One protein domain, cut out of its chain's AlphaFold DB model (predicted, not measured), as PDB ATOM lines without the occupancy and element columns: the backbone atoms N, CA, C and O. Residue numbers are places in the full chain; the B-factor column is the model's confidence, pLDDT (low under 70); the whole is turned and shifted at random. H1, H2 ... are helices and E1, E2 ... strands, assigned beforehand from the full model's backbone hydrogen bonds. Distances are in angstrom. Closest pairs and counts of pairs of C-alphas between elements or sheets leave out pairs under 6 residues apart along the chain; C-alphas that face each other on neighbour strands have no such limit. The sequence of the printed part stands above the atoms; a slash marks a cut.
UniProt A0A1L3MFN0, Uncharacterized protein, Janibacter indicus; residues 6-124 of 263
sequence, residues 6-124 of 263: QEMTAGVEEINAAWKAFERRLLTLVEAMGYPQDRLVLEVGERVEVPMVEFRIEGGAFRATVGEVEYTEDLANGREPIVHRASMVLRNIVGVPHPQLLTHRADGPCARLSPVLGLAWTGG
ATOM      1  N   GLN A   6     -21.551   5.684  68.863       77.06
ATOM      2  CA  GLN A   6     -22.748   6.019  68.090       77.06
ATOM      3  C   GLN A   6     -22.596   7.346  67.331       77.06
ATOM      4  O   GLN A   6     -22.923   7.404  66.149       77.06
ATOM      5  N   GLU A   7     -22.042   8.384  67.965       76.44
ATOM      6  CA  GLU A   7     -21.761   9.672  67.308       76.44
ATOM      7  C   GLU A   7     -20.693   9.532  66.214       76.44
ATOM      8  O   GLU A   7     -20.809  10.139  65.151       76.44
ATOM      9  N   MET A   8     -19.675   8.695  66.436       75.75
ATOM     10  CA  MET A   8     -18.672   8.383  65.413       75.75
ATOM     11  C   MET A   8     -19.285   7.666  64.205       75.75
ATOM     12  O   MET A   8     -18.969   8.002  63.064       75.75
ATOM     13  N   THR A   9     -20.168   6.695  64.445       82.25
ATOM     14  CA  THR A   9     -20.830   5.934  63.375       82.25
ATOM     15  C   THR A   9     -21.749   6.833  62.549       82.25
ATOM     16  O   THR A   9     -21.655   6.835  61.322       82.25
ATOM     17  N   ALA A  10     -22.555   7.670  63.209       79.69
ATOM     18  CA  ALA A  10     -23.431   8.634  62.545       79.69
ATOM     19  C   ALA A  10     -22.647   9.639  61.681       79.69
ATOM     20  O   ALA A  10     -23.014   9.883  60.534       79.69
ATOM     21  N   GLY A  11     -21.520  10.159  62.183       80.69
ATOM     22  CA  GLY A  11     -20.667  11.070  61.410       80.69
ATOM     23  C   GLY A  11     -20.055  10.413  60.164       80.69
ATOM     24  O   GLY A  11     -19.968  11.034  59.105       80.69
ATOM     25  N   VAL A  12     -19.668   9.136  60.247       84.31
ATOM     26  CA  VAL A  12     -19.163   8.383  59.084       84.31
ATOM     27  C   VAL A  12     -20.264   8.152  58.045       84.31
ATOM     28  O   VAL A  12     -20.005   8.257  56.843       84.31
ATOM     29  N   GLU A  13     -21.490   7.853  58.475       87.81
ATOM     30  CA  GLU A  13     -22.644   7.703  57.581       87.81
ATOM     31  C   GLU A  13     -22.996   9.012  56.868       87.81
ATOM     32  O   GLU A  13     -23.196   9.004  55.652       87.81
ATOM     33  N   GLU A  14     -22.983  10.134  57.588       88.94
ATOM     34  CA  GLU A  14     -23.212  11.469  57.029       88.94
ATOM     35  C   GLU A  14     -22.171  11.817  55.958       88.94
ATOM     36  O   GLU A  14     -22.524  12.170  54.830       88.94
ATOM     37  N   ILE A  15     -20.882  11.624  56.258       88.38
ATOM     38  CA  ILE A  15     -19.792  11.862  55.303       88.38
ATOM     39  C   ILE A  15     -19.948  10.972  54.061       88.38
ATOM     40  O   ILE A  15     -19.781  11.433  52.929       88.38
ATOM     41  N   ASN A  16     -20.295   9.695  54.242       89.94
ATOM     42  CA  ASN A  16     -20.551   8.779  53.130       89.94
ATOM     43  C   ASN A  16     -21.733   9.234  52.266       89.94
ATOM     44  O   ASN A  16     -21.661   9.158  51.035       89.94
ATOM     45  N   ALA A  17     -22.815   9.700  52.890       91.19
ATOM     46  CA  ALA A  17     -23.980  10.224  52.190       91.19
ATOM     47  C   ALA A  17     -23.634  11.494  51.399       91.19
ATOM     48  O   ALA A  17     -24.027  11.613  50.235       91.19
ATOM     49  N   ALA A  18     -22.834  12.392  51.981       90.88
ATOM     50  CA  ALA A  18     -22.362  13.603  51.320       90.88
ATOM     51  C   ALA A  18     -21.516  13.289  50.078       90.88
ATOM     52  O   ALA A  18     -21.763  13.857  49.012       90.88
ATOM     53  N   TRP A  19     -20.580  12.338  50.172       94.00
ATOM     54  CA  TRP A  19     -19.790  11.884  49.021       94.00
ATOM     55  C   TRP A  19     -20.661  11.267  47.921       94.00
ATOM     56  O   TRP A  19     -20.508  11.636  46.761       94.00
ATOM     57  N   LYS A  20     -21.641  10.419  48.264       93.31
ATOM     58  CA  LYS A  20     -22.591   9.862  47.277       93.31
ATOM     59  C   LYS A  20     -23.467  10.931  46.619       93.31
ATOM     60  O   LYS A  20     -23.840  10.814  45.454       93.31
ATOM     61  N   ALA A  21     -23.872  11.958  47.363       91.31
ATOM     62  CA  ALA A  21     -24.630  13.081  46.813       91.31
ATOM     63  C   ALA A  21     -23.759  13.962  45.907       91.31
ATOM     64  O   ALA A  21     -24.234  14.453  44.887       91.31
ATOM     65  N   PHE A  22     -22.493  14.164  46.265       94.69
ATOM     66  CA  PHE A  22     -21.526  14.858  45.423       94.69
ATOM     67  C   PHE A  22     -21.254  14.097  44.120       94.69
ATOM     68  O   PHE A  22     -21.374  14.689  43.056       94.69
ATOM     69  N   GLU A  23     -20.994  12.791  44.192       94.94
ATOM     70  CA  GLU A  23     -20.717  11.937  43.029       94.94
ATOM     71  C   GLU A  23     -21.852  11.979  41.996       94.94
ATOM     72  O   GLU A  23     -21.595  12.170  40.812       94.94
ATOM     73  N   ARG A  24     -23.113  11.915  42.445       93.06
ATOM     74  CA  ARG A  24     -24.285  12.058  41.563       93.06
ATOM     75  C   ARG A  24     -24.326  13.410  40.849       93.06
ATOM     76  O   ARG A  24     -24.549  13.454  39.647       93.06
ATOM     77  N   ARG A  25     -24.085  14.507  41.573       94.19
ATOM     78  CA  ARG A  25     -24.095  15.870  41.006       94.19
ATOM     79  C   ARG A  25     -22.926  16.088  40.047       94.19
ATOM     80  O   ARG A  25     -23.094  16.724  39.010       94.19
ATOM     81  N   LEU A  26     -21.763  15.527  40.377       94.75
ATOM     82  CA  LEU A  26     -20.593  15.531  39.509       94.75
ATOM     83  C   LEU A  26     -20.854  14.744  38.223       94.75
ATOM     84  O   LEU A  26     -20.514  15.235  37.153       94.75
ATOM     85  N   LEU A  27     -21.499  13.578  38.315       93.44
ATOM     86  CA  LEU A  27     -21.882  12.787  37.149       93.44
ATOM     87  C   LEU A  27     -22.818  13.566  36.225       93.44
ATOM     88  O   LEU A  27     -22.506  13.698  35.049       93.44
ATOM     89  N   THR A  28     -23.888  14.161  36.763       89.56
ATOM     90  CA  THR A  28     -24.820  14.989  35.980       89.56
ATOM     91  C   THR A  28     -24.099  16.100  35.216       89.56
ATOM     92  O   THR A  28     -24.358  16.319  34.035       89.56
ATOM     93  N   LEU A  29     -23.168  16.799  35.873       91.69
ATOM     94  CA  LEU A  29     -22.398  17.859  35.229       91.69
ATOM     95  C   LEU A  29     -21.465  17.314  34.143       91.69
ATOM     96  O   LEU A  29     -21.390  17.880  33.057       91.69
ATOM     97  N   VAL A  30     -20.758  16.223  34.438       91.62
ATOM     98  CA  VAL A  30     -19.809  15.588  33.520       91.62
ATOM     99  C   VAL A  30     -20.514  15.007  32.297       91.62
ATOM    100  O   VAL A  30     -19.980  15.108  31.199       91.62
ATOM    101  N   GLU A  31     -21.708  14.437  32.434       89.62
ATOM    102  CA  GLU A  31     -22.520  13.957  31.308       89.62
ATOM    103  C   GLU A  31     -22.986  15.095  30.397       89.62
ATOM    104  O   GLU A  31     -23.018  14.928  29.181       89.62
ATOM    105  N   ALA A  32     -23.263  16.272  30.962       87.25
ATOM    106  CA  ALA A  32     -23.652  17.452  30.195       87.25
ATOM    107  C   ALA A  32     -22.491  18.102  29.416       87.25
ATOM    108  O   ALA A  32     -22.738  18.953  28.560       87.25
ATOM    109  N   MET A  33     -21.234  17.728  29.689       90.31
ATOM    110  CA  MET A  33     -20.080  18.241  28.945       90.31
ATOM    111  C   MET A  33     -20.072  17.683  27.517       90.31
ATOM    112  O   MET A  33     -20.049  16.473  27.301       90.31
ATOM    113  N   GLY A  34     -20.033  18.547  26.516       85.38
ATOM    114  CA  GLY A  34     -20.044  18.128  25.108       85.38
ATOM    115  C   GLY A  34     -19.407  19.129  24.157       85.38
ATOM    116  O   GLY A  34     -19.241  18.841  22.973       85.38
ATOM    117  N   TYR A  35     -19.026  20.298  24.661       84.56
ATOM    118  CA  TYR A  35     -18.470  21.372  23.861       84.56
ATOM    119  C   TYR A  35     -16.947  21.400  23.994       84.56
ATOM    120  O   TYR A  35     -16.438  21.217  25.094       84.56
ATOM    121  N   PRO A  36     -16.188  21.691  22.921       86.25
ATOM    122  CA  PRO A  36     -14.722  21.755  22.975       86.25
ATOM    123  C   PRO A  36     -14.152  22.738  24.007       86.25
ATOM    124  O   PRO A  36     -12.981  22.654  24.358       86.25
ATOM    125  N   GLN A  37     -14.955  23.708  24.449       87.00
ATOM    126  CA  GLN A  37     -14.586  24.685  25.470       87.00
ATOM    127  C   GLN A  37     -14.876  24.200  26.897       87.00
ATOM    128  O   GLN A  37     -14.449  24.866  27.838       87.00
ATOM    129  N   ASP A  38     -15.618  23.100  27.062       90.31
ATOM    130  CA  ASP A  38     -16.000  22.582  28.371       90.31
ATOM    131  C   ASP A  38     -14.774  22.073  29.118       90.31
ATOM    132  O   ASP A  38     -14.066  21.156  28.679       90.31
ATOM    133  N   ARG A  39     -14.565  22.659  30.292       92.12
ATOM    134  CA  ARG A  39     -13.512  22.286  31.224       92.12
ATOM    135  C   ARG A  39     -14.036  22.423  32.642       92.12
ATOM    136  O   ARG A  39     -14.641  23.433  32.982       92.12
ATOM    137  N   LEU A  40     -13.765  21.434  33.480       92.62
ATOM    138  CA  LEU A  40     -14.080  21.445  34.902       92.62
ATOM    139  C   LEU A  40     -12.845  21.009  35.681       92.62
ATOM    140  O   LEU A  40     -12.270  19.965  35.400       92.62
ATOM    141  N   VAL A  41     -12.463  21.780  36.688       91.94
ATOM    142  CA  VAL A  41     -11.341  21.475  37.574       91.94
ATOM    143  C   VAL A  41     -11.849  21.424  39.007       91.94
ATOM    144  O   VAL A  41     -12.515  22.356  39.451       91.94
ATOM    145  N   LEU A  42     -11.522  20.351  39.728       91.19
ATOM    146  CA  LEU A  42     -11.745  20.219  41.166       91.19
ATOM    147  C   LEU A  42     -10.413  20.398  41.901       91.19
ATOM    148  O   LEU A  42      -9.408  19.754  41.582       91.19
ATOM    149  N   GLU A  43     -10.420  21.270  42.900       86.88
ATOM    150  CA  GLU A  43      -9.239  21.717  43.638       86.88
ATOM    151  C   GLU A  43      -9.449  21.527  45.146       86.88
ATOM    152  O   GLU A  43     -10.579  21.465  45.635       86.88
ATOM    153  N   VAL A  44      -8.348  21.448  45.897       81.25
ATOM    154  CA  VAL A  44      -8.354  21.438  47.366       81.25
ATOM    155  C   VAL A  44      -7.666  22.716  47.845       81.25
ATOM    156  O   VAL A  44      -6.443  22.771  47.944       81.25
ATOM    157  N   GLY A  45      -8.453  23.755  48.125       64.44
ATOM    158  CA  GLY A  45      -7.946  25.069  48.538       64.44
ATOM    159  C   GLY A  45      -7.317  25.899  47.406       64.44
ATOM    160  O   GLY A  45      -7.154  25.442  46.281       64.44
ATOM    161  N   GLU A  46      -6.950  27.151  47.705       56.19
ATOM    162  CA  GLU A  46      -6.464  28.133  46.710       56.19
ATOM    163  C   GLU A  46      -5.054  27.860  46.151       56.19
ATOM    164  O   GLU A  46      -4.616  28.542  45.223       56.19
ATOM    165  N   ARG A  47      -4.304  26.906  46.716       52.16
ATOM    166  CA  ARG A  47      -2.899  26.654  46.362       52.16
ATOM    167  C   ARG A  47      -2.626  25.173  46.169       52.16
ATOM    168  O   ARG A  47      -2.136  24.507  47.077       52.16
ATOM    169  N   VAL A  48      -2.859  24.690  44.958       52.56
ATOM    170  CA  VAL A  48      -2.233  23.459  44.482       52.56
ATOM    171  C   VAL A  48      -1.653  23.754  43.105       52.56
ATOM    172  O   VAL A  48      -2.352  24.242  42.224       52.56
ATOM    173  N   GLU A  49      -0.354  23.510  42.935       53.50
ATOM    174  CA  GLU A  49       0.394  23.779  41.696       53.50
ATOM    175  C   GLU A  49      -0.074  22.913  40.505       53.50
ATOM    176  O   GLU A  49       0.348  23.147  39.375       53.50
ATOM    177  N   VAL A  50      -0.969  21.942  40.738       57.41
ATOM    178  CA  VAL A  50      -1.529  21.028  39.733       57.41
ATOM    179  C   VAL A  50      -3.009  20.749  40.058       57.41
ATOM    180  O   VAL A  50      -3.321  20.486  41.223       57.41
ATOM    181  N   PRO A  51      -3.929  20.782  39.074       59.34
ATOM    182  CA  PRO A  51      -5.318  20.379  39.290       59.34
ATOM    183  C   PRO A  51      -5.396  18.925  39.781       59.34
ATOM    184  O   PRO A  51      -4.807  18.030  39.179       59.34
ATOM    185  N   MET A  52      -6.119  18.680  40.880       77.25
ATOM    186  CA  MET A  52      -6.242  17.337  41.471       77.25
ATOM    187  C   MET A  52      -7.127  16.426  40.621       77.25
ATOM    188  O   MET A  52      -6.832  15.243  40.444       77.25
ATOM    189  N   VAL A  53      -8.210  16.991  40.091       88.25
ATOM    190  CA  VAL A  53      -9.053  16.357  39.084       88.25
ATOM    191  C   VAL A  53      -9.421  17.401  38.041       88.25
ATOM    192  O   VAL A  53      -9.883  18.486  38.384       88.25
ATOM    193  N   GLU A  54      -9.247  17.069  36.772       91.69
ATOM    194  CA  GLU A  54      -9.669  17.880  35.637       91.69
ATOM    195  C   GLU A  54     -10.501  17.018  34.695       91.69
ATOM    196  O   GLU A  54     -10.108  15.906  34.368       91.69
ATOM    197  N   PHE A  55     -11.622  17.546  34.226       92.31
ATOM    198  CA  PHE A  55     -12.419  16.999  33.138       92.31
ATOM    199  C   PHE A  55     -12.408  18.005  31.991       92.31
ATOM    200  O   PHE A  55     -12.563  19.205  32.226       92.31
ATOM    201  N   ARG A  56     -12.240  17.548  30.750       92.25
ATOM    202  CA  ARG A  56     -12.267  18.421  29.569       92.25
ATOM    203  C   ARG A  56     -12.715  17.691  28.312       92.25
ATOM    204  O   ARG A  56     -12.573  16.474  28.217       92.25
ATOM    205  N   ILE A  57     -13.191  18.448  27.331       87.62
ATOM    206  CA  ILE A  57     -13.383  17.955  25.964       87.62
ATOM    207  C   ILE A  57     -12.173  18.363  25.122       87.62
ATOM    208  O   ILE A  57     -11.885  19.543  24.955       87.62
ATOM    209  N   GLU A  58     -11.458  17.388  24.566       84.06
ATOM    210  CA  GLU A  58     -10.272  17.621  23.743       84.06
ATOM    211  C   GLU A  58     -10.366  16.811  22.449       84.06
ATOM    212  O   GLU A  58     -10.515  15.590  22.470       84.06
ATOM    213  N   GLY A  59     -10.320  17.493  21.301       77.06
ATOM    214  CA  GLY A  59     -10.483  16.841  19.996       77.06
ATOM    215  C   GLY A  59     -11.858  16.187  19.792       77.06
ATOM    216  O   GLY A  59     -11.974  15.278  18.979       77.06
ATOM    217  N   GLY A  60     -12.882  16.624  20.537       75.12
ATOM    218  CA  GLY A  60     -14.228  16.038  20.520       75.12
ATOM    219  C   GLY A  60     -14.406  14.820  21.434       75.12
ATOM    220  O   GLY A  60     -15.515  14.303  21.517       75.12
ATOM    221  N   ALA A  61     -13.356  14.390  22.138       81.69
ATOM    222  CA  ALA A  61     -13.410  13.292  23.095       81.69
ATOM    223  C   ALA A  61     -13.345  13.813  24.534       81.69
ATOM    224  O   ALA A  61     -12.616  14.765  24.835       81.69
ATOM    225  N   PHE A  62     -14.072  13.162  25.440       85.25
ATOM    226  CA  PHE A  62     -13.962  13.444  26.863       85.25
ATOM    227  C   PHE A  62     -12.673  12.862  27.442       85.25
ATOM    228  O   PHE A  62     -12.330  11.691  27.230       85.25
ATOM    229  N   ARG A  63     -11.977  13.694  28.214       86.50
ATOM    230  CA  ARG A  63     -10.766  13.340  28.946       86.50
ATOM    231  C   ARG A  63     -10.887  13.744  30.400       86.50
ATOM    232  O   ARG A  63     -11.444  14.795  30.716       86.50
ATOM    233  N   ALA A  64     -10.309  12.930  31.271       86.12
ATOM    234  CA  ALA A  64     -10.191  13.240  32.681       86.12
ATOM    235  C   ALA A  64      -8.762  13.016  33.165       86.12
ATOM    236  O   ALA A  64      -8.217  11.929  33.003       86.12
ATOM    237  N   THR A  65      -8.179  14.010  33.814       85.75
ATOM    238  CA  THR A  65      -6.937  13.865  34.569       85.75
ATOM    239  C   THR A  65      -7.306  13.698  36.033       85.75
ATOM    240  O   THR A  65      -7.996  14.542  36.595       85.75
ATOM    241  N   VAL A  66      -6.875  12.611  36.663       78.75
ATOM    242  CA  VAL A  66      -7.106  12.344  38.088       78.75
ATOM    243  C   VAL A  66      -5.744  12.086  38.725       78.75
ATOM    244  O   VAL A  66      -5.162  11.012  38.550       78.75
ATOM    245  N   GLY A  67      -5.210  13.081  39.437       71.94
ATOM    246  CA  GLY A  67      -3.810  13.095  39.863       71.94
ATOM    247  C   GLY A  67      -2.859  13.147  38.660       71.94
ATOM    248  O   GLY A  67      -2.963  14.036  37.825       71.94
ATOM    249  N   GLU A  68      -1.947  12.179  38.554       71.50
ATOM    250  CA  GLU A  68      -0.987  12.072  37.437       71.50
ATOM    251  C   GLU A  68      -1.483  11.187  36.278       71.50
ATOM    252  O   GLU A  68      -0.762  10.973  35.305       71.50
ATOM    253  N   VAL A  69      -2.698  10.633  36.377       74.50
ATOM    254  CA  VAL A  69      -3.225   9.675  35.395       74.50
ATOM    255  C   VAL A  69      -4.279  10.336  34.514       74.50
ATOM    256  O   VAL A  69      -5.242  10.909  35.020       74.50
ATOM    257  N   GLU A  70      -4.121  10.199  33.197       80.75
ATOM    258  CA  GLU A  70      -5.102  10.620  32.192       80.75
ATOM    259  C   GLU A  70      -6.001   9.437  31.788       80.75
ATOM    260  O   GLU A  70      -5.536   8.319  31.560       80.75
ATOM    261  N   TYR A  71      -7.301   9.696  31.696       77.50
ATOM    262  CA  TYR A  71      -8.347   8.770  31.275       77.50
ATOM    263  C   TYR A  71      -9.069   9.356  30.060       77.50
ATOM    264  O   TYR A  71      -9.327  10.557  30.008       77.50
ATOM    265  N   THR A  72      -9.447   8.508  29.106       72.12
ATOM    266  CA  THR A  72     -10.232   8.884  27.918       72.12
ATOM    267  C   THR A  72     -11.528   8.077  27.864       72.12
ATOM    268  O   THR A  72     -11.513   6.881  28.161       72.12
ATOM    269  N   GLU A  73     -12.631   8.707  27.452       67.44
ATOM    270  CA  GLU A  73     -13.956   8.068  27.339       67.44
ATOM    271  C   GLU A  73     -13.954   6.840  26.416       67.44
ATOM    272  O   GLU A  73     -14.544   5.830  26.778       67.44
ATOM    273  N   ASP A  74     -13.178   6.849  25.327       59.75
ATOM    274  CA  ASP A  74     -13.040   5.706  24.401       59.75
ATOM    275  C   ASP A  74     -12.482   4.418  25.053       59.75
ATOM    276  O   ASP A  74     -12.548   3.338  24.466       59.75
ATOM    277  N   LEU A  75     -11.922   4.512  26.267       52.50
ATOM    278  CA  LEU A  75     -11.367   3.389  27.035       52.50
ATOM    279  C   LEU A  75     -12.202   3.029  28.280       52.50
ATOM    280  O   LEU A  75     -11.883   2.056  28.965       52.50
ATOM    281  N   ALA A  76     -13.256   3.791  28.588       56.34
ATOM    282  CA  ALA A  76     -14.127   3.581  29.739       56.34
ATOM    283  C   ALA A  76     -15.550   3.224  29.277       56.34
ATOM    284  O   ALA A  76     -16.031   3.726  28.268       56.34
ATOM    285  N   ASN A  77     -16.263   2.372  30.021       68.56
ATOM    286  CA  ASN A  77     -17.676   2.063  29.758       68.56
ATOM    287  C   ASN A  77     -18.581   3.253  30.162       68.56
ATOM    288  O   ASN A  77     -19.401   3.124  31.068       68.56
ATOM    289  N   GLY A  78     -18.392   4.420  29.541       75.88
ATOM    290  CA  GLY A  78     -19.054   5.680  29.883       75.88
ATOM    291  C   GLY A  78     -18.306   6.524  30.922       75.88
ATOM    292  O   GLY A  78     -17.180   6.220  31.325       75.88
ATOM    293  N   ARG A  79     -18.946   7.615  31.360       85.00
ATOM    294  CA  ARG A  79     -18.347   8.630  32.251       85.00
ATOM    295  C   ARG A  79     -18.495   8.316  33.738       85.00
ATOM    296  O   ARG A  79     -17.660   8.748  34.532       85.00
ATOM    297  N   GLU A  80     -19.489   7.514  34.113       88.38
ATOM    298  CA  GLU A  80     -19.727   7.086  35.499       88.38
ATOM    299  C   GLU A  80     -18.493   6.424  36.149       88.38
ATOM    300  O   GLU A  80     -18.079   6.883  37.217       88.38
ATOM    301  N   PRO A  81     -17.798   5.449  35.520       86.81
ATOM    302  CA  PRO A  81     -16.581   4.867  36.097       86.81
ATOM    303  C   PRO A  81     -15.456   5.883  36.337       86.81
ATOM    304  O   PRO A  81     -14.661   5.727  37.268       86.81
ATOM    305  N   ILE A  82     -15.373   6.919  35.497       87.81
ATOM    306  CA  ILE A  82     -14.362   7.975  35.606       87.81
ATOM    307  C   ILE A  82     -14.707   8.903  36.779       87.81
ATOM    308  O   ILE A  82     -13.840   9.203  37.600       87.81
ATOM    309  N   VAL A  83     -15.977   9.295  36.913       91.38
ATOM    310  CA  VAL A  83     -16.482  10.117  38.028       91.38
ATOM    311  C   VAL A  83     -16.334   9.398  39.369       91.38
ATOM    312  O   VAL A  83     -15.840   9.987  40.338       91.38
ATOM    313  N   HIS A  84     -16.684   8.111  39.414       90.56
ATOM    314  CA  HIS A  84     -16.496   7.273  40.592       90.56
ATOM    315  C   HIS A  84     -15.024   7.240  41.019       90.56
ATOM    316  O   HIS A  84     -14.679   7.456  42.183       90.56
ATOM    317  N   ARG A  85     -14.120   7.043  40.052       87.88
ATOM    318  CA  ARG A  85     -12.677   7.026  40.297       87.88
ATOM    319  C   ARG A  85     -12.145   8.374  40.776       87.88
ATOM    320  O   ARG A  85     -11.349   8.393  41.712       87.88
ATOM    321  N   ALA A  86     -12.587   9.477  40.179       89.31
ATOM    322  CA  ALA A  86     -12.226  10.819  40.623       89.31
ATOM    323  C   ALA A  86     -12.627  11.044  42.090       89.31
ATOM    324  O   ALA A  86     -11.801  11.463  42.902       89.31
ATOM    325  N   SER A  87     -13.858  10.672  42.452       90.81
ATOM    326  CA  SER A  87     -14.364  10.776  43.825       90.81
ATOM    327  C   SER A  87     -13.581   9.882  44.793       90.81
ATOM    328  O   SER A  87     -13.215  10.326  45.881       90.81
ATOM    329  N   MET A  88     -13.234   8.653  44.392       88.62
ATOM    330  CA  MET A  88     -12.365   7.778  45.185       88.62
ATOM    331  C   MET A  88     -10.963   8.353  45.395       88.62
ATOM    332  O   MET A  88     -10.437   8.238  46.498       88.62
ATOM    333  N   VAL A  89     -10.341   8.956  44.379       86.50
ATOM    334  CA  VAL A  89      -8.999   9.547  44.517       86.50
ATOM    335  C   VAL A  89      -9.035  10.758  45.443       86.50
ATOM    336  O   VAL A  89      -8.239  10.820  46.379       86.50
ATOM    337  N   LEU A  90      -9.990  11.671  45.247       88.06
ATOM    338  CA  LEU A  90     -10.161  12.843  46.112       88.06
ATOM    339  C   LEU A  90     -10.372  12.433  47.574       88.06
ATOM    340  O   LEU A  90      -9.749  12.981  48.482       88.06
ATOM    341  N   ARG A  91     -11.201  11.415  47.805       89.31
ATOM    342  CA  ARG A  91     -11.510  10.935  49.150       89.31
ATOM    343  C   ARG A  91     -10.370  10.136  49.786       89.31
ATOM    344  O   ARG A  91      -9.998  10.404  50.923       89.31
ATOM    345  N   ASN A  92      -9.842   9.132  49.089       85.88
ATOM    346  CA  ASN A  92      -8.998   8.097  49.696       85.88
ATOM    347  C   ASN A  92      -7.497   8.339  49.506       85.88
ATOM    348  O   ASN A  92      -6.709   7.849  50.309       85.88
ATOM    349  N   ILE A  93      -7.098   9.047  48.444       82.31
ATOM    350  CA  ILE A  93      -5.684   9.294  48.124       82.31
ATOM    351  C   ILE A  93      -5.289  10.707  48.533       82.31
ATOM    352  O   ILE A  93      -4.339  10.884  49.289       82.31
ATOM    353  N   VAL A  94      -6.046  11.707  48.078       79.56
ATOM    354  CA  VAL A  94      -5.838  13.107  48.476       79.56
ATOM    355  C   VAL A  94      -6.258  13.321  49.935       79.56
ATOM    356  O   VAL A  94      -5.732  14.196  50.615       79.56
ATOM    357  N   GLY A  95      -7.165  12.481  50.444       83.62
ATOM    358  CA  GLY A  95      -7.565  12.493  51.847       83.62
ATOM    359  C   GLY A  95      -8.556  13.603  52.184       83.62
ATOM    360  O   GLY A  95      -8.590  14.052  53.327       83.62
ATOM    361  N   VAL A  96      -9.353  14.065  51.213       88.25
ATOM    362  CA  VAL A  96     -10.398  15.065  51.453       88.25
ATOM    363  C   VAL A  96     -11.487  14.426  52.324       88.25
ATOM    364  O   VAL A  96     -12.156  13.492  51.875       88.25
ATOM    365  N   PRO A  97     -11.710  14.897  53.566       86.38
ATOM    366  CA  PRO A  97     -12.635  14.225  54.472       86.38
ATOM    367  C   PRO A  97     -14.099  14.458  54.078       86.38
ATOM    368  O   PRO A  97     -14.929  13.573  54.261       86.38
ATOM    369  N   HIS A  98     -14.422  15.613  53.488       91.06
ATOM    370  CA  HIS A  98     -15.778  15.977  53.083       91.06
ATOM    371  C   HIS A  98     -15.764  16.744  51.750       91.06
ATOM    372  O   HIS A  98     -14.926  17.636  51.595       91.06
ATOM    373  N   PRO A  99     -16.687  16.474  50.803       91.81
ATOM    374  CA  PRO A  99     -16.642  17.078  49.470       91.81
ATOM    375  C   PRO A  99     -16.785  18.607  49.478       91.81
ATOM    376  O   PRO A  99     -16.258  19.252  48.588       91.81
ATOM    377  N   GLN A 100     -17.422  19.216  50.487       90.38
ATOM    378  CA  GLN A 100     -17.512  20.690  50.595       90.38
ATOM    379  C   GLN A 100     -16.169  21.394  50.848       90.38
ATOM    380  O   GLN A 100     -16.105  22.617  50.784       90.38
ATOM    381  N   LEU A 101     -15.105  20.650  51.155       88.94
ATOM    382  CA  LEU A 101     -13.752  21.210  51.236       88.94
ATOM    383  C   LEU A 101     -13.097  21.350  49.857       88.94
ATOM    384  O   LEU A 101     -11.999  21.897  49.755       88.94
ATOM    385  N   LEU A 102     -13.752  20.840  48.812       90.19
ATOM    386  CA  LEU A 102     -13.356  21.062  47.436       90.19
ATOM    387  C   LEU A 102     -13.800  22.448  46.973       90.19
ATOM    388  O   LEU A 102     -14.857  22.963  47.347       90.19
ATOM    389  N   THR A 103     -13.004  23.007  46.080       89.56
ATOM    390  CA  THR A 103     -13.358  24.160  45.259       89.56
ATOM    391  C   THR A 103     -13.376  23.747  43.798       89.56
ATOM    392  O   THR A 103     -12.858  22.685  43.438       89.56
ATOM    393  N   HIS A 104     -13.970  24.567  42.936       90.31
ATOM    394  CA  HIS A 104     -13.982  24.274  41.509       90.31
ATOM    395  C   HIS A 104     -13.746  25.489  40.624       90.31
ATOM    396  O   HIS A 104     -14.061  26.630  40.970       90.31
ATOM    397  N   ARG A 105     -13.235  25.198  39.428       89.69
ATOM    398  CA  ARG A 105     -13.165  26.117  38.293       89.69
ATOM    399  C   ARG A 105     -13.861  25.482  37.110       89.69
ATOM    400  O   ARG A 105     -13.736  24.273  36.918       89.69
ATOM    401  N   ALA A 106     -14.564  26.271  36.313       90.38
ATOM    402  CA  ALA A 106     -15.149  25.764  35.082       90.38
ATOM    403  C   ALA A 106     -15.056  26.784  33.946       90.38
ATOM    404  O   ALA A 106     -15.211  27.984  34.163       90.38
ATOM    405  N   ASP A 107     -14.842  26.285  32.735       89.31
ATOM    406  CA  ASP A 107     -14.813  27.058  31.499       89.31
ATOM    407  C   ASP A 107     -15.799  26.461  30.487       89.31
ATOM    408  O   ASP A 107     -16.177  25.292  30.580       89.31
ATOM    409  N   GLY A 108     -16.217  27.273  29.515       86.50
ATOM    410  CA  GLY A 108     -17.152  26.851  28.474       86.50
ATOM    411  C   GLY A 108     -18.609  26.743  28.948       86.50
ATOM    412  O   GLY A 108     -18.958  27.201  30.040       86.50
ATOM    413  N   PRO A 109     -19.500  26.190  28.109       84.56
ATOM    414  CA  PRO A 109     -20.911  25.980  28.440       84.56
ATOM    415  C   PRO A 109     -21.171  25.265  29.775       84.56
ATOM    416  O   PRO A 109     -22.118  25.639  30.476       84.56
ATOM    417  N   CYS A 110     -20.327  24.310  30.183       86.44
ATOM    418  CA  CYS A 110     -20.483  23.591  31.451       86.44
ATOM    419  C   CYS A 110     -20.333  24.495  32.688       86.44
ATOM    420  O   CYS A 110     -20.863  24.171  33.755       86.44
ATOM    421  N   ALA A 111     -19.692  25.665  32.566       87.56
ATOM    422  CA  ALA A 111     -19.585  26.634  33.656       87.56
ATOM    423  C   ALA A 111     -20.957  27.072  34.198       87.56
ATOM    424  O   ALA A 111     -21.086  27.294  35.406       87.56
ATOM    425  N   ARG A 112     -21.995  27.126  33.343       80.69
ATOM    426  CA  ARG A 112     -23.378  27.474  33.734       80.69
ATOM    427  C   ARG A 112     -24.015  26.440  34.653       80.69
ATOM    428  O   ARG A 112     -24.783  26.802  35.534       80.69
ATOM    429  N   LEU A 113     -23.671  25.171  34.458       83.88
ATOM    430  CA  LEU A 113     -24.219  24.048  35.214       83.88
ATOM    431  C   LEU A 113     -23.414  23.756  36.485       83.88
ATOM    432  O   LEU A 113     -23.927  23.145  37.417       83.88
ATOM    433  N   SER A 114     -22.171  24.238  36.559       88.19
ATOM    434  CA  SER A 114     -21.268  24.008  37.690       88.19
ATOM    435  C   SER A 114     -21.804  24.361  39.094       88.19
ATOM    436  O   SER A 114     -21.370  23.697  40.042       88.19
ATOM    437  N   PRO A 115     -22.758  25.308  39.296       86.62
ATOM    438  CA  PRO A 115     -23.354  25.536  40.615       86.62
ATOM    439  C   PRO A 115     -24.025  24.295  41.217       86.62
ATOM    440  O   PRO A 115     -24.093  24.187  42.441       86.62
ATOM    441  N   VAL A 116     -24.446  23.320  40.395       85.94
ATOM    442  CA  VAL A 116     -25.025  22.046  40.860       85.94
ATOM    443  C   VAL A 116     -24.098  21.299  41.826       85.94
ATOM    444  O   VAL A 116     -24.564  20.598  42.724       85.94
ATOM    445  N   LEU A 117     -22.778  21.480  41.711       88.88
ATOM    446  CA  LEU A 117     -21.803  20.840  42.597       88.88
ATOM    447  C   LEU A 117     -21.924  21.323  44.051       88.88
ATOM    448  O   LEU A 117     -21.539  20.602  44.974       88.88
ATOM    449  N   GLY A 118     -22.492  22.512  44.283       86.50
ATOM    450  CA  GLY A 118     -22.562  23.136  45.608       86.50
ATOM    451  C   GLY A 118     -21.182  23.370  46.231       86.50
ATOM    452  O   GLY A 118     -21.049  23.308  47.451       86.50
ATOM    453  N   LEU A 119     -20.159  23.562  45.393       89.62
ATOM    454  CA  LEU A 119     -18.784  23.864  45.786       89.62
ATOM    455  C   LEU A 119     -18.489  25.357  45.619       89.62
ATOM    456  O   LEU A 119     -19.173  26.070  44.878       89.62
ATOM    457  N   ALA A 120     -17.451  25.830  46.305       86.69
ATOM    458  CA  ALA A 120     -16.982  27.199  46.163       86.69
ATOM    459  C   ALA A 120     -16.220  27.389  44.837       86.69
ATOM    460  O   ALA A 120     -15.289  26.648  44.523       86.69
ATOM    461  N   TRP A 121     -16.607  28.421  44.085       83.38
ATOM    462  CA  TRP A 121     -15.991  28.798  42.811       83.38
ATOM    463  C   TRP A 121     -14.662  29.533  43.023       83.38
ATOM    464  O   TRP A 121     -14.639  30.562  43.701       83.38
ATOM    465  N   THR A 122     -13.577  29.068  42.399       82.94
ATOM    466  CA  THR A 122     -12.225  29.655  42.523       82.94
ATOM    467  C   THR A 122     -11.663  30.246  41.230       82.94
ATOM    468  O   THR A 122     -10.594  30.855  41.260       82.94
ATOM    469  N   GLY A 123     -12.346  30.128  40.086       73.75
ATOM    470  CA  GLY A 123     -11.833  30.658  38.818       73.75
ATOM    471  C   GLY A 123     -12.565  30.177  37.565       73.75
ATOM    472  O   GLY A 123     -13.379  29.264  37.627       73.75
ATOM    473  N   GLY A 124     -12.248  30.809  36.430       68.69
ATOM    474  CA  GLY A 124     -12.968  30.676  35.154       68.69
ATOM    475  C   GLY A 124     -13.897  31.875  34.895       68.69
ATOM    476  O   GLY A 124     -14.196  32.633  35.829       68.69
TER     477      GLY A 124
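AT A GLANCE: This is residues 6 to 124 of the 263 residues of an uncharacterized protein of Janibacter indicus (UniProt A0A1L3MFN0). A twisted sheet of six strands has two helices over one face, H2 packed along it and the long H1 beside H2, meeting the sheet with residues 26 to 31; no named helix covers the other face. H1 runs on well past the sheet, and its residues 6 to 11 stick out, while the short H3 and H4 sit between E5 and E6 along the chain, near the second half of H1. The printed part has 119 residues with four named helices and six named strands, in the order H1 E1 E2 E3 E4 H2 E5 H3 H4 E6; the class is mixed, helices and strands. The sheet's order is E4 E3 E2 E1 E5 E6, mixed, antiparallel but for E5 and E6. The whole is compact, with a radius of gyration of the C-alphas of 14.0 A, yet elongated, spanning 51 by 30 by 25 A.

HOW THE PARTS SIT: H1, residues 6 to 31, is on the sheet. E1, residues 39 to 44, E2, residues 53 to 58, E3, residues 61 to 66, and E4, residues 69 to 72, form a meander, each strand the antiparallel neighbour of the one before, and each step is a hairpin. N 40 and O 55 of E1 and E2 are 2.8 A apart, N 56 and O 63 of E2 and E3 2.9 A, and N 71 and O 64 of E3 and E4 2.7 A, within hydrogen-bond range. H2, residues 80 to 92, is on the same face as H1, at a height over the sheet of 8.4 A, and runs along the strands, at 10 degrees to E3 on the local plane. The closest C-alphas of H2 and E3 are those of Ala 86 and Val 66, 5.9 A apart. H1 touches H2 with residues 19 to 30 alone, at a steep tilt of 39 degrees, opposite ways; the closest C-alphas, of Leu 27 and Val 83, are 6.1 A apart. E5, residues 102 to 107, is antiparallel to E1, with N 41 and O 105 2.8 A apart. H3, residues 109 to 112, is on the same face as H1, over none of the strands. H4, residues 114 to 117, only grazes the sheet and touches H1, whose residues 22 to 29 alone take part; the closest C-alphas, of Leu 117 and Arg 25, are 5.7 A apart. E6, residues 120 to 123, is parallel to E5, with N 122 and O 104 2.9 A apart; E5, H3, H4 and E6 form a strand-helix-strand unit, two parallel neighbour strands with helices between, and its crossover is right-handed. In H1 and H2 every O i to N i+4 pair is within hydrogen-bond range; H3 and H4 are too short for such a pair.

IN THESE COORDINATES: H1 begins at C-alpha 6, (-22.748, 6.019, 68.090), and is 37.6 A long. E1 measures 17.0 A, E2 15.4 A, E3 16.3 A, H2 17.8 A and E5 17.1 A, while E4, H3, H4 and E6 are short. E6 ends at C-alpha 123, (-11.833, 30.658, 38.818).

THE WHOLE: The two C-alphas farthest apart, of Gln 6 and Gly 59, are 50.8 A apart. The printed part has no cut, and no link is long. The mean pLDDT of the printed part is 83.4; residues 45 to 51, 73 to 77 and 124 are under 70.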